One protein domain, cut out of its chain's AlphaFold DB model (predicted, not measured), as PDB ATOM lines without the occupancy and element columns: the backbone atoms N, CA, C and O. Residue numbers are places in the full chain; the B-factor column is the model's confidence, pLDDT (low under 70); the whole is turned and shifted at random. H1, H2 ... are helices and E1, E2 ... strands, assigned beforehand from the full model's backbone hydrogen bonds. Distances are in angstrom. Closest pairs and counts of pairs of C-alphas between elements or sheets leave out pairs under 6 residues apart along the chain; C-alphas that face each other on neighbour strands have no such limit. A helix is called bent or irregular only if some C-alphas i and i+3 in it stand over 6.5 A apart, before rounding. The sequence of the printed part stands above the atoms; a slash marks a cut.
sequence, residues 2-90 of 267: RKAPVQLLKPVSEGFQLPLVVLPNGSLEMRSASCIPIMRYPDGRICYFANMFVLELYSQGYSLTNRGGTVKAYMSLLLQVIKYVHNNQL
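This is residues 2 to 90 of the 267 residues of the protein "Aminopeptidase FrvX" of Pseudomonas syringae pv. actinidiae (UniProt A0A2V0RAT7). A hairpin of two strands, E1 and E2, makes one end of an elongated model; two long unnamed stretches, residues 2 to 16 and 33 to 47, carry its two sides on, and a helical hairpin of H1 and H2 lies alongside them. The two stretches are tied by a short antiparallel pairing of residues 9 to 10 with 38 to 39, and H2, the longest helix, has a kink of 51 degrees near residue 72. The printed part has 89 residues, with two named strands and then two named helices, in the order E1, E2, H1, H2; the sheet E1 - E2 is antiparallel and the class is mixed, helices and strands. The whole is only just loose, close to compact, with a radius of gyration of the C-alphas of 14.7 A, and its outline is a rod of 52 by 25 by 22 A.

E1, residues 17 to 22, and E2, residues 28 to 32, are antiparallel neighbours at 146 degrees between their directions and form a hairpin. N 20 and O 29 are within hydrogen-bond range at 2.8 A, and so are N 31 and O 18 at 2.9 A. The closest C-alphas of E1 and H1, residues 48 to 59, are those of Leu 20 and Ser 59, at 7.2 A. H1 and H2, residues 65 to 87, touch, with the closest C-alphas, those of Leu 57 and Val 71, 6.7 A apart. Their lines stand at a shallow tilt of 22 degrees, opposite ways, and they form a helical hairpin. H2 touches H1 with residues 71 to 78 alone. H2 is apart from E1 and from E2. In H1 every O i to N i+4 pair is within hydrogen-bond range; in H2 15 of 19 are.

E1 begins with C-alpha 17 at (10.294, 12.160, -12.403) and is 14.2 A long from first to last C-alpha; E2 is 12.8 A long. H1 begins with C-alpha 48 at (17.270, -4.957, -10.566) and is 16.6 A long. H2 is 32.1 A long and ends with C-alpha 87 at (32.918, -10.386, -7.460). H2 is irregular: C-alphas 67 and 70 are 9.7 A apart.

The two C-alphas farthest apart are those of Arg 2 and Asn 25, 53.9 A. The printed part has no cut. The links E1 to E2 and H1 to H2 are tight, with 5 residues each, and the link E2 to H1 is long, with 15. The mean pLDDT of the printed part is 87.4, and residues 2 to 4 and 66 to 68 are under 70.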
ATOM      1  N   ARG A   2      43.335  -1.342 -19.602       47.19
ATOM      2  CA  ARG A   2      42.395  -1.416 -18.466       47.19
ATOM      3  C   ARG A   2      41.157  -0.590 -18.828       47.19
ATOM      4  O   ARG A   2      41.282   0.597 -19.112       47.19
ATOM      5  N   LYS A   3      39.989  -1.231 -18.896       56.84
ATOM      6  CA  LYS A   3      38.701  -0.567 -19.151       56.84
ATOM      7  C   LYS A   3      38.454   0.441 -18.021       56.84
ATOM      8  O   LYS A   3      38.745   0.126 -16.868       56.84
ATOM      9  N   ALA A   4      37.971   1.643 -18.341       64.38
ATOM     10  CA  ALA A   4      37.672   2.652 -17.325       64.38
ATOM     11  C   ALA A   4      36.705   2.075 -16.269       64.38
ATOM     12  O   ALA A   4      35.799   1.321 -16.640       64.38
ATOM     13  N   PRO A   5      36.892   2.390 -14.973       70.50
ATOM     14  CA  PRO A   5      36.041   1.857 -13.919       70.50
ATOM     15  C   PRO A   5      34.594   2.300 -14.146       70.50
ATOM     16  O   PRO A   5      34.311   3.481 -14.352       70.50
ATOM     17  N   VAL A   6      33.672   1.340 -14.124       78.62
ATOM     18  CA  VAL A   6      32.250   1.620 -14.321       78.62
ATOM     19  C   VAL A   6      31.694   2.329 -13.091       78.62
ATOM     20  O   VAL A   6      31.883   1.893 -11.955       78.62
ATOM     21  N   GLN A   7      30.967   3.422 -13.317       83.00
ATOM     22  CA  GLN A   7      30.288   4.138 -12.248       83.00
ATOM     23  C   GLN A   7      29.075   3.331 -11.756       83.00
ATOM     24  O   GLN A   7      28.104   3.140 -12.489       83.00
ATOM     25  N   LEU A   8      29.124   2.877 -10.501       85.38
ATOM     26  CA  LEU A   8      28.071   2.043  -9.900       85.38
ATOM     27  C   LEU A   8      26.781   2.815  -9.593       85.38
ATOM     28  O   LEU A   8      25.703   2.227  -9.578       85.38
ATOM     29  N   LEU A   9      26.890   4.124  -9.353       85.94
ATOM     30  CA  LEU A   9      25.761   5.042  -9.215       85.94
ATOM     31  C   LEU A   9      25.763   5.987 -10.407       85.94
ATOM     32  O   LEU A   9      26.546   6.937 -10.442       85.94
ATOM     33  N   LYS A  10      24.902   5.721 -11.387       86.44
ATOM     34  CA  LYS A  10      24.804   6.558 -12.584       86.44
ATOM     35  C   LYS A  10      23.717   7.620 -12.384       86.44
ATOM     36  O   LYS A  10      22.572   7.231 -12.148       86.44
ATOM     37  N   PRO A  11      24.030   8.925 -12.486       84.44
ATOM     38  CA  PRO A  11      23.012   9.971 -12.469       84.44
ATOM     39  C   PRO A  11      21.966   9.750 -13.566       84.44
ATOM     40  O   PRO A  11      22.289   9.285 -14.663       84.44
ATOM     41  N   VAL A  12      20.718  10.082 -13.254       85.81
ATOM     42  CA  VAL A  12      19.621  10.142 -14.226       85.81
ATOM     43  C   VAL A  12      19.604  11.505 -14.921       85.81
ATOM     44  O   VAL A  12      20.288  12.434 -14.489       85.81
ATOM     45  N   SER A  13      18.853  11.620 -16.017       83.62
ATOM     46  CA  SER A  13      18.698  12.884 -16.739       83.62
ATOM     47  C   SER A  13      18.058  13.960 -15.860       83.62
ATOM     48  O   SER A  13      17.215  13.667 -15.003       83.62
ATOM     49  N   GLU A  14      18.425  15.219 -16.101       79.44
ATOM     50  CA  GLU A  14      17.716  16.352 -15.507       79.44
ATOM     51  C   GLU A  14      16.232  16.286 -15.889       79.44
ATOM     52  O   GLU A  14      15.882  15.963 -17.023       79.44
ATOM     53  N   GLY A  15      15.350  16.505 -14.911       79.94
ATOM     54  CA  GLY A  15      13.905  16.396 -15.111       79.94
ATOM     55  C   GLY A  15      13.337  14.981 -14.987       79.94
ATOM     56  O   GLY A  15      12.138  14.813 -15.177       79.94
ATOM     57  N   PHE A  16      14.138  13.966 -14.628       86.69
ATOM     58  CA  PHE A  16      13.601  12.639 -14.308       86.69
ATOM     59  C   PHE A  16      12.598  12.719 -13.146       86.69
ATOM     60  O   PHE A  16      12.912  13.278 -12.085       86.69
ATOM     61  N   GLN A  17      11.407  12.159 -13.351       86.44
ATOM     62  CA  GLN A  17      10.294  12.160 -12.403       86.44
ATOM     63  C   GLN A  17       9.796  10.735 -12.165       86.44
ATOM     64  O   GLN A  17       9.843   9.895 -13.064       86.44
ATOM     65  N   LEU A  18       9.293  10.490 -10.958       86.12
ATOM     66  CA  LEU A  18       8.606   9.256 -10.586       86.12
ATOM     67  C   LEU A  18       7.177   9.580 -10.132       86.12
ATOM     68  O   LEU A  18       6.949  10.671  -9.595       86.12
ATOM     69  N   PRO A  19       6.219   8.662 -10.340       83.88
ATOM     70  CA  PRO A  19       4.879   8.815  -9.795       83.88
ATOM     71  C   PRO A  19       4.939   8.790  -8.265       83.88
ATOM     72  O   PRO A  19       5.609   7.940  -7.676       83.88
ATOM     73  N   LEU A  20       4.252   9.739  -7.633       82.38
ATOM     74  CA  LEU A  20       4.135   9.853  -6.183       82.38
ATOM     75  C   LEU A  20       2.807   9.266  -5.701       82.38
ATOM     76  O   LEU A  20       2.799   8.399  -4.833       82.38
ATOM     77  N   VAL A  21       1.692   9.735  -6.268       84.94
ATOM     78  CA  VAL A  21       0.330   9.329  -5.890       84.94
ATOM     79  C   VAL A  21      -0.560   9.282  -7.131       84.94
ATOM     80  O   VAL A  21      -0.422  10.095  -8.045       84.94
ATOM     81  N   VAL A  22      -1.493   8.328  -7.150       89.06
ATOM     82  CA  VAL A  22      -2.627   8.321  -8.080       89.06
ATOM     83  C   VAL A  22      -3.755   9.131  -7.443       89.06
ATOM     84  O   VAL A  22      -4.246   8.783  -6.369       89.06
ATOM     85  N   LEU A  23      -4.159  10.223  -8.083       90.94
ATOM     86  CA  LEU A  23      -5.273  11.052  -7.632       90.94
ATOM     87  C   LEU A  23      -6.620  10.348  -7.899       90.94
ATOM     88  O   LEU A  23      -6.708   9.518  -8.807       90.94
ATOM     89  N   PRO A  24      -7.706  10.696  -7.179       91.25
ATOM     90  CA  PRO A  24      -9.020  10.059  -7.352       91.25
ATOM     91  C   PRO A  24      -9.599  10.138  -8.773       91.25
ATOM     92  O   PRO A  24     -10.448   9.338  -9.146       91.25
ATOM     93  N   ASN A  25      -9.134  11.097  -9.577       93.06
ATOM     94  CA  ASN A  25      -9.505  11.256 -10.984       93.06
ATOM     95  C   ASN A  25      -8.681  10.367 -11.943       93.06
ATOM     96  O   ASN A  25      -8.777  10.538 -13.157       93.06
ATOM     97  N   GLY A  26      -7.835   9.474 -11.421       89.69
ATOM     98  CA  GLY A  26      -6.961   8.592 -12.195       89.69
ATOM     99  C   GLY A  26      -5.683   9.249 -12.729       89.69
ATOM    100  O   GLY A  26      -4.894   8.580 -13.392       89.69
ATOM    101  N   SER A  27      -5.451  10.537 -12.454       92.19
ATOM    102  CA  SER A  27      -4.211  11.214 -12.857       92.19
ATOM    103  C   SER A  27      -3.060  10.923 -11.889       92.19
ATOM    104  O   SER A  27      -3.275  10.631 -10.714       92.19
ATOM    105  N   LEU A  28      -1.826  10.986 -12.390       89.69
ATOM    106  CA  LEU A  28      -0.618  10.759 -11.600       89.69
ATOM    107  C   LEU A  28      -0.025  12.091 -11.154       89.69
ATOM    108  O   LEU A  28       0.319  12.935 -11.984       89.69
ATOM    109  N   GLU A  29       0.161  12.249  -9.850       87.50
ATOM    110  CA  GLU A  29       1.022  13.296  -9.325       87.50
ATOM    111  C   GLU A  29       2.477  12.834  -9.451       87.50
ATOM    112  O   GLU A  29       2.891  11.846  -8.843       87.50
ATOM    113  N   MET A  30       3.252  13.536 -10.275       88.38
ATOM    114  CA  MET A  30       4.660  13.234 -10.519       88.38
ATOM    115  C   MET A  30       5.546  14.082  -9.610       88.38
ATOM    116  O   MET A  30       5.334  15.286  -9.460       88.38
ATOM    117  N   ARG A  31       6.597  13.485  -9.051       83.50
ATOM    118  CA  ARG A  31       7.584  14.192  -8.229       83.50
ATOM    119  C   ARG A  31       8.980  14.025  -8.814       83.50
ATOM    120  O   ARG A  31       9.348  12.966  -9.318       83.50
ATOM    121  N   SER A  32       9.778  15.091  -8.732       83.25
ATOM    122  CA  SER A  32      11.171  15.055  -9.181       83.25
ATOM    123  C   SER A  32      11.952  13.965  -8.446       83.25
ATOM    124  O   SER A  32      11.989  13.922  -7.214       83.25
ATOM    125  N   ALA A  33      12.590  13.103  -9.232       82.38
ATOM    126  CA  ALA A  33      13.440  12.007  -8.788       82.38
ATOM    127  C   ALA A  33      14.849  12.117  -9.396       82.38
ATOM    128  O   ALA A  33      15.634  11.173  -9.339       82.38
ATOM    129  N   SER A  34      15.212  13.284  -9.945       82.56
ATOM    130  CA  SER A  34      16.494  13.492 -10.636       82.56
ATOM    131  C   SER A  34      17.722  13.287  -9.730       82.56
ATOM    132  O   SER A  34      18.844  13.136 -10.204       82.56
ATOM    133  N   CYS A  35      17.520  13.273  -8.409       80.50
ATOM    134  CA  CYS A  35      18.557  13.039  -7.405       80.50
ATOM    135  C   CYS A  35      18.768  11.559  -7.041       80.50
ATOM    136  O   CYS A  35      19.646  11.285  -6.221       80.50
ATOM    137  N   ILE A  36      17.993  10.628  -7.608       85.75
ATOM    138  CA  ILE A  36      18.107   9.189  -7.346       85.75
ATOM    139  C   ILE A  36      18.898   8.549  -8.495       85.75
ATOM    140  O   ILE A  36      18.364   8.404  -9.596       85.75
ATOM    141  N   PRO A  37      20.182   8.203  -8.300       86.62
ATOM    142  CA  PRO A  37      20.943   7.530  -9.341       86.62
ATOM    143  C   PRO A  37      20.430   6.102  -9.582       86.62
ATOM    144  O   PRO A  37      19.766   5.505  -8.742       86.62
ATOM    145  N   ILE A  38      20.795   5.521 -10.722       90.94
ATOM    146  CA  ILE A  38      20.546   4.104 -11.011       90.94
ATOM    147  C   ILE A  38      21.706   3.278 -10.461       90.94
ATOM    148  O   ILE A  38      22.872   3.560 -10.770       90.94
ATOM    149  N   MET A  39      21.384   2.230  -9.700       94.12
ATOM    150  CA  MET A  39      22.361   1.272  -9.179       94.12
ATOM    151  C   MET A  39      22.753   0.232 -10.228       94.12
ATOM    152  O   MET A  39      21.899  -0.408 -10.851       94.12
ATOM    153  N   ARG A  40      24.059   0.039 -10.410       95.19
ATOM    154  CA  ARG A  40      24.645  -0.907 -11.366       95.19
ATOM    155  C   ARG A  40      25.645  -1.833 -10.689       95.19
ATOM    156  O   ARG A  40      26.258  -1.475  -9.687       95.19
ATOM    157  N   TYR A  41      25.823  -3.006 -11.279       94.00
ATOM    158  CA  TYR A  41      26.943  -3.889 -10.985       94.00
ATOM    159  C   TYR A  41      28.262  -3.315 -11.542       94.00
ATOM    160  O   TYR A  41      28.229  -2.462 -12.436       94.00
ATOM    161  N   PRO A  42      29.428  -3.776 -11.050       93.19
ATOM    162  CA  PRO A  42      30.746  -3.378 -11.560       93.19
ATOM    163  C   PRO A  42      30.969  -3.579 -13.065       93.19
ATOM    164  O   PRO A  42      31.783  -2.873 -13.653       93.19
ATOM    165  N   ASP A  43      30.243  -4.491 -13.706       91.88
ATOM    166  CA  ASP A  43      30.276  -4.689 -15.160       91.88
ATOM    167  C   ASP A  43      29.332  -3.753 -15.945       91.88
ATOM    168  O   ASP A  43      29.332  -3.749 -17.178       91.88
ATOM    169  N   GLY A  44      28.546  -2.931 -15.245       89.75
ATOM    170  CA  GLY A  44      27.629  -1.944 -15.808       89.75
ATOM    171  C   GLY A  44      26.198  -2.415 -16.019       89.75
ATOM    172  O   GLY A  44      25.354  -1.579 -16.376       89.75
ATOM    173  N   ARG A  45      25.882  -3.690 -15.755       92.81
ATOM    174  CA  ARG A  45      24.490  -4.172 -15.758       92.81
ATOM    175  C   ARG A  45      23.684  -3.473 -14.664       92.81
ATOM    176  O   ARG A  45      24.213  -3.136 -13.607       92.81
ATOM    177  N   ILE A  46      22.397  -3.243 -14.909       93.62
ATOM    178  CA  ILE A  46      21.493  -2.669 -13.903       93.62
ATOM    179  C   ILE A  46      21.254  -3.713 -12.808       93.62
ATOM    180  O   ILE A  46      20.965  -4.871 -13.106       93.62
ATOM    181  N   CYS A  47      21.363  -3.309 -11.543       95.62
ATOM    182  CA  CYS A  47      21.044  -4.188 -10.422       95.62
ATOM    183  C   CYS A  47      19.546  -4.092 -10.106       95.62
ATOM    184  O   CYS A  47      19.128  -3.196  -9.376       95.62
ATOM    185  N   TYR A  48      18.735  -4.982 -10.687       95.88
ATOM    186  CA  TYR A  48      17.270  -4.957 -10.566       95.88
ATOM    187  C   TYR A  48      16.793  -4.833  -9.110       95.88
ATOM    188  O   TYR A  48      16.172  -3.837  -8.752       95.88
ATOM    189  N   PHE A  49      17.176  -5.785  -8.254       96.94
ATOM    190  CA  PHE A  49      16.765  -5.831  -6.849       96.94
ATOM    191  C   PHE A  49      17.135  -4.570  -6.064       96.94
ATOM    192  O   PHE A  49      16.319  -4.053  -5.309       96.94
ATOM    193  N   ALA A  50      18.343  -4.036  -6.269       96.25
ATOM    194  CA  ALA A  50      18.766  -2.823  -5.578       96.25
ATOM    195  C   ALA A  50      17.956  -1.599  -6.022       96.25
ATOM    196  O   ALA A  50      17.605  -0.770  -5.191       96.25
ATOM    197  N   ASN A  51      17.625  -1.483  -7.313       95.62
ATOM    198  CA  ASN A  51      16.796  -0.373  -7.785       95.62
ATOM    199  C   ASN A  51      15.337  -0.509  -7.320       95.62
ATOM    200  O   ASN A  51      14.745   0.505  -6.969       95.62
ATOM    201  N   MET A  52      14.779  -1.724  -7.242       95.62
ATOM    202  CA  MET A  52      13.443  -1.946  -6.659       95.62
ATOM    203  C   MET A  52      13.405  -1.548  -5.182       95.62
ATOM    204  O   MET A  52      12.516  -0.810  -4.767       95.62
ATOM    205  N   PHE A  53      14.433  -1.919  -4.421       96.06
ATOM    206  CA  PHE A  53      14.557  -1.501  -3.029       96.06
ATOM    207  C   PHE A  53      14.689   0.024  -2.878       96.06
ATOM    208  O   PHE A  53      14.092   0.624  -1.992       96.06
ATOM    209  N   VAL A  54      15.422   0.692  -3.772       93.31
ATOM    210  CA  VAL A  54      15.511   2.164  -3.784       93.31
ATOM    211  C   VAL A  54      14.159   2.821  -4.087       93.31
ATOM    212  O   VAL A  54      13.860   3.869  -3.514       93.31
ATOM    213  N   LEU A  55      13.333   2.220  -4.949       91.19
ATOM    214  CA  LEU A  55      11.970   2.695  -5.205       91.19
ATOM    215  C   LEU A  55      11.056   2.505  -3.988       91.19
ATOM    216  O   LEU A  55      10.253   3.389  -3.706       91.19
ATOM    217  N   GLU A  56      11.221   1.416  -3.239       91.44
ATOM    218  CA  GLU A  56      10.523   1.187  -1.967       91.44
ATOM    219  C   GLU A  56      10.915   2.240  -0.913       91.44
ATOM    220  O   GLU A  56      10.067   2.854  -0.271       91.44
ATOM    221  N   LEU A  57      12.207   2.554  -0.782       90.62
ATOM    222  CA  LEU A  57      12.651   3.651   0.088       90.62
ATOM    223  C   LEU A  57      12.064   5.001  -0.356       90.62
ATOM    224  O   LEU A  57      11.713   5.853   0.460       90.62
ATOM    225  N   TYR A  58      11.951   5.223  -1.662       87.69
ATOM    226  CA  TYR A  58      11.327   6.432  -2.183       87.69
ATOM    227  C   TYR A  58       9.827   6.503  -1.850       87.69
ATOM    228  O   TYR A  58       9.367   7.555  -1.396       87.69
ATOM    229  N   SER A  59       9.081   5.407  -2.026       85.38
ATOM    230  CA  SER A  59       7.639   5.345  -1.744       85.38
ATOM    231  C   SER A  59       7.332   5.524  -0.253       85.38
ATOM    232  O   SER A  59       6.364   6.196   0.097       85.38
ATOM    233  N   GLN A  60       8.212   5.036   0.627       86.50
ATOM    234  CA  GLN A  60       8.139   5.243   2.079       86.50
ATOM    235  C   GLN A  60       8.465   6.686   2.515       86.50
ATOM    236  O   GLN A  60       8.388   7.017   3.699       86.50
ATOM    237  N   GLY A  61       8.818   7.570   1.576       83.56
ATOM    238  CA  GLY A  61       9.008   8.994   1.842       83.56
ATOM    239  C   GLY A  61      10.375   9.357   2.423       83.56
ATOM    240  O   GLY A  61      10.517  10.437   3.004       83.56
ATOM    241  N   TYR A  62      11.395   8.504   2.258       84.44
ATOM    242  CA  TYR A  62      12.750   8.832   2.707       84.44
ATOM    243  C   TYR A  62      13.275  10.114   2.044       84.44
ATOM    244  O   TYR A  62      13.004  10.425   0.881       84.44
ATOM    245  N   SER A  63      14.060  10.879   2.807       80.56
ATOM    246  CA  SER A  63      14.535  12.190   2.370       80.56
ATOM    247  C   SER A  63      15.422  12.107   1.124       80.56
ATOM    248  O   SER A  63      16.393  11.350   1.084       80.56
ATOM    249  N   LEU A  64      15.139  12.986   0.158       80.62
ATOM    250  CA  LEU A  64      15.954  13.240  -1.036       80.62
ATOM    251  C   LEU A  64      16.728  14.569  -0.978       80.62
ATOM    252  O   LEU A  64      17.358  14.968  -1.964       80.62
ATOM    253  N   THR A  65      16.673  15.286   0.149       75.62
ATOM    254  CA  THR A  65      17.304  16.609   0.286       75.62
ATOM    255  C   THR A  65      18.828  16.529   0.132       75.62
ATOM    256  O   THR A  65      19.427  15.470   0.269       75.62
ATOM    257  N   ASN A  66      19.496  17.642  -0.188       69.00
ATOM    258  CA  ASN A  66      20.960  17.687  -0.334       69.00
ATOM    259  C   ASN A  66      21.533  16.669  -1.347       69.00
ATOM    260  O   ASN A  66      22.501  15.967  -1.055       69.00
ATOM    261  N   ARG A  67      20.974  16.621  -2.566       68.06
ATOM    262  CA  ARG A  67      21.425  15.736  -3.662       68.06
ATOM    263  C   ARG A  67      21.232  14.239  -3.360       68.06
ATOM    264  O   ARG A  67      22.135  13.451  -3.651       68.06
ATOM    265  N   GLY A  68      20.078  13.862  -2.800       69.19
ATOM    266  CA  GLY A  68      19.643  12.467  -2.642       69.19
ATOM    267  C   GLY A  68      19.510  11.963  -1.199       69.19
ATOM    268  O   GLY A  68      19.055  10.841  -1.012       69.19
ATOM    269  N   GLY A  69      19.861  12.773  -0.196       82.75
ATOM    270  CA  GLY A  69      19.522  12.570   1.217       82.75
ATOM    271  C   GLY A  69      19.818  11.176   1.771       82.75
ATOM    272  O   GLY A  69      20.877  10.598   1.511       82.75
ATOM    273  N   THR A  70      18.868  10.650   2.545       86.31
ATOM    274  CA  THR A  70      18.955   9.328   3.178       86.31
ATOM    275  C   THR A  70      19.002   8.215   2.136       86.31
ATOM    276  O   THR A  70      19.807   7.299   2.266       86.31
ATOM    277  N   VAL A  71      18.225   8.334   1.052       89.75
ATOM    278  CA  VAL A  71      18.195   7.331  -0.023       89.75
ATOM    279  C   VAL A  71      19.589   7.147  -0.621       89.75
ATOM    280  O   VAL A  71      20.091   6.031  -0.711       89.75
ATOM    281  N   LYS A  72      20.279   8.239  -0.959       89.38
ATOM    282  CA  LYS A  72      21.637   8.165  -1.512       89.38
ATOM    283  C   LYS A  72      22.662   7.644  -0.505       89.38
ATOM    284  O   LYS A  72      23.604   6.956  -0.911       89.38
ATOM    285  N   ALA A  73      22.506   7.967   0.778       90.25
ATOM    286  CA  ALA A  73      23.345   7.394   1.828       90.25
ATOM    287  C   ALA A  73      23.192   5.865   1.848       90.25
ATOM    288  O   ALA A  73      24.190   5.155   1.732       90.25
ATOM    289  N   TYR A  74      21.954   5.363   1.845       93.06
ATOM    290  CA  TYR A  74      21.663   3.927   1.796       93.06
ATOM    291  C   TYR A  74      22.216   3.272   0.532       93.06
ATOM    292  O   TYR A  74      22.940   2.284   0.618       93.06
ATOM    293  N   MET A  75      21.998   3.875  -0.638       93.94
ATOM    294  CA  MET A  75      22.577   3.395  -1.896       93.94
ATOM    295  C   MET A  75      24.101   3.268  -1.832       93.94
ATOM    296  O   MET A  75      24.659   2.319  -2.376       93.94
ATOM    297  N   SER A  76      24.779   4.207  -1.162       93.12
ATOM    298  CA  SER A  76      26.239   4.192  -1.015       93.12
ATOM    299  C   SER A  76      26.711   3.030  -0.140       93.12
ATOM    300  O   SER A  76      27.731   2.413  -0.453       93.12
ATOM    301  N   LEU A  77      25.957   2.693   0.912       95.00
ATOM    302  CA  LEU A  77      26.207   1.522   1.758       95.00
ATOM    303  C   LEU A  77      25.981   0.218   0.972       95.00
ATOM    304  O   LEU A  77      26.840  -0.667   0.974       95.00
ATOM    305  N   LEU A  78      24.887   0.143   0.207       96.25
ATOM    306  CA  LEU A  78      24.523  -1.023  -0.611       96.25
ATOM    307  C   LEU A  78      25.543  -1.358  -1.707       96.25
ATOM    308  O   LEU A  78      25.621  -2.504  -2.151       96.25
ATOM    309  N   LEU A  79      26.368  -0.399  -2.140       94.88
ATOM    310  CA  LEU A  79      27.435  -0.681  -3.106       94.88
ATOM    311  C   LEU A  79      28.380  -1.791  -2.633       94.88
ATOM    312  O   LEU A  79      28.933  -2.495  -3.475       94.88
ATOM    313  N   GLN A  80      28.570  -1.959  -1.323       94.94
ATOM    314  CA  GLN A  80      29.465  -2.986  -0.788       94.94
ATOM    315  C   GLN A  80      28.920  -4.394  -1.033       94.94
ATOM    316  O   GLN A  80      29.632  -5.229  -1.590       94.94
ATOM    317  N   VAL A  81      27.645  -4.645  -0.714       96.62
ATOM    318  CA  VAL A  81      27.029  -5.960  -0.954       96.62
ATOM    319  C   VAL A  81      26.878  -6.247  -2.450       96.62
ATOM    320  O   VAL A  81      27.128  -7.365  -2.892       96.62
ATOM    321  N   ILE A  82      26.586  -5.234  -3.272       96.44
ATOM    322  CA  ILE A  82      26.495  -5.395  -4.734       96.44
ATOM    323  C   ILE A  82      27.849  -5.768  -5.343       96.44
ATOM    324  O   ILE A  82      27.918  -6.661  -6.191       96.44
ATOM    325  N   LYS A  83      28.932  -5.111  -4.907       94.88
ATOM    326  CA  LYS A  83      30.297  -5.476  -5.311       94.88
ATOM    327  C   LYS A  83      30.636  -6.894  -4.869       94.88
ATOM    328  O   LYS A  83      31.166  -7.653  -5.675       94.88
ATOM    329  N   TYR A  84      30.313  -7.255  -3.626       95.81
ATOM    330  CA  TYR A  84      30.558  -8.596  -3.099       95.81
ATOM    331  C   TYR A  84      29.869  -9.668  -3.949       95.81
ATOM    332  O   TYR A  84      30.527 -10.595  -4.417       95.81
ATOM    333  N   VAL A  85      28.572  -9.506  -4.212       96.12
ATOM    334  CA  VAL A  85      27.778 -10.439  -5.023       96.12
ATOM    335  C   VAL A  85      28.367 -10.586  -6.422       96.12
ATOM    336  O   VAL A  85      28.589 -11.703  -6.879       96.12
ATOM    337  N   HIS A  86      28.700  -9.471  -7.074       95.62
ATOM    338  CA  HIS A  86      29.299  -9.499  -8.405       95.62
ATOM    339  C   HIS A  86      30.667 -10.193  -8.428       95.62
ATOM    340  O   HIS A  86      30.913 -11.047  -9.276       95.62
ATOM    341  N   ASN A  87      31.557  -9.848  -7.495       94.62
ATOM    342  CA  ASN A  87      32.918 -10.386  -7.460       94.62
ATOM    343  C   ASN A  87      32.943 -11.888  -7.150       94.62
ATOM    344  O   ASN A  87      33.845 -12.582  -7.608       94.62
ATOM    345  N   ASN A  88      31.941 -12.387  -6.424       95.38
ATOM    346  CA  ASN A  88      31.776 -13.810  -6.128       95.38
ATOM    347  C   ASN A  88      30.864 -14.537  -7.133       95.38
ATOM    348  O   ASN A  88      30.522 -15.693  -6.905       95.38
ATOM    349  N   GLN A  89      30.466 -13.882  -8.234       95.00
ATOM    350  CA  GLN A  89      29.594 -14.453  -9.274       95.00
ATOM    351  C   GLN A  89      28.258 -14.986  -8.724       95.00
ATOM    352  O   GLN A  89      27.731 -16.003  -9.170       95.00
ATOM    353  N   LEU A  90      27.713 -14.282  -7.735       94.88
ATOM    354  CA  LEU A  90      26.443 -14.593  -7.096       94.88
ATOM    355  C   LEU A  90      25.332 -13.682  -7.627       94.88
ATOM    356  O   LEU A  90      25.571 -12.665  -8.281       94.88
TER     357      LEU A  90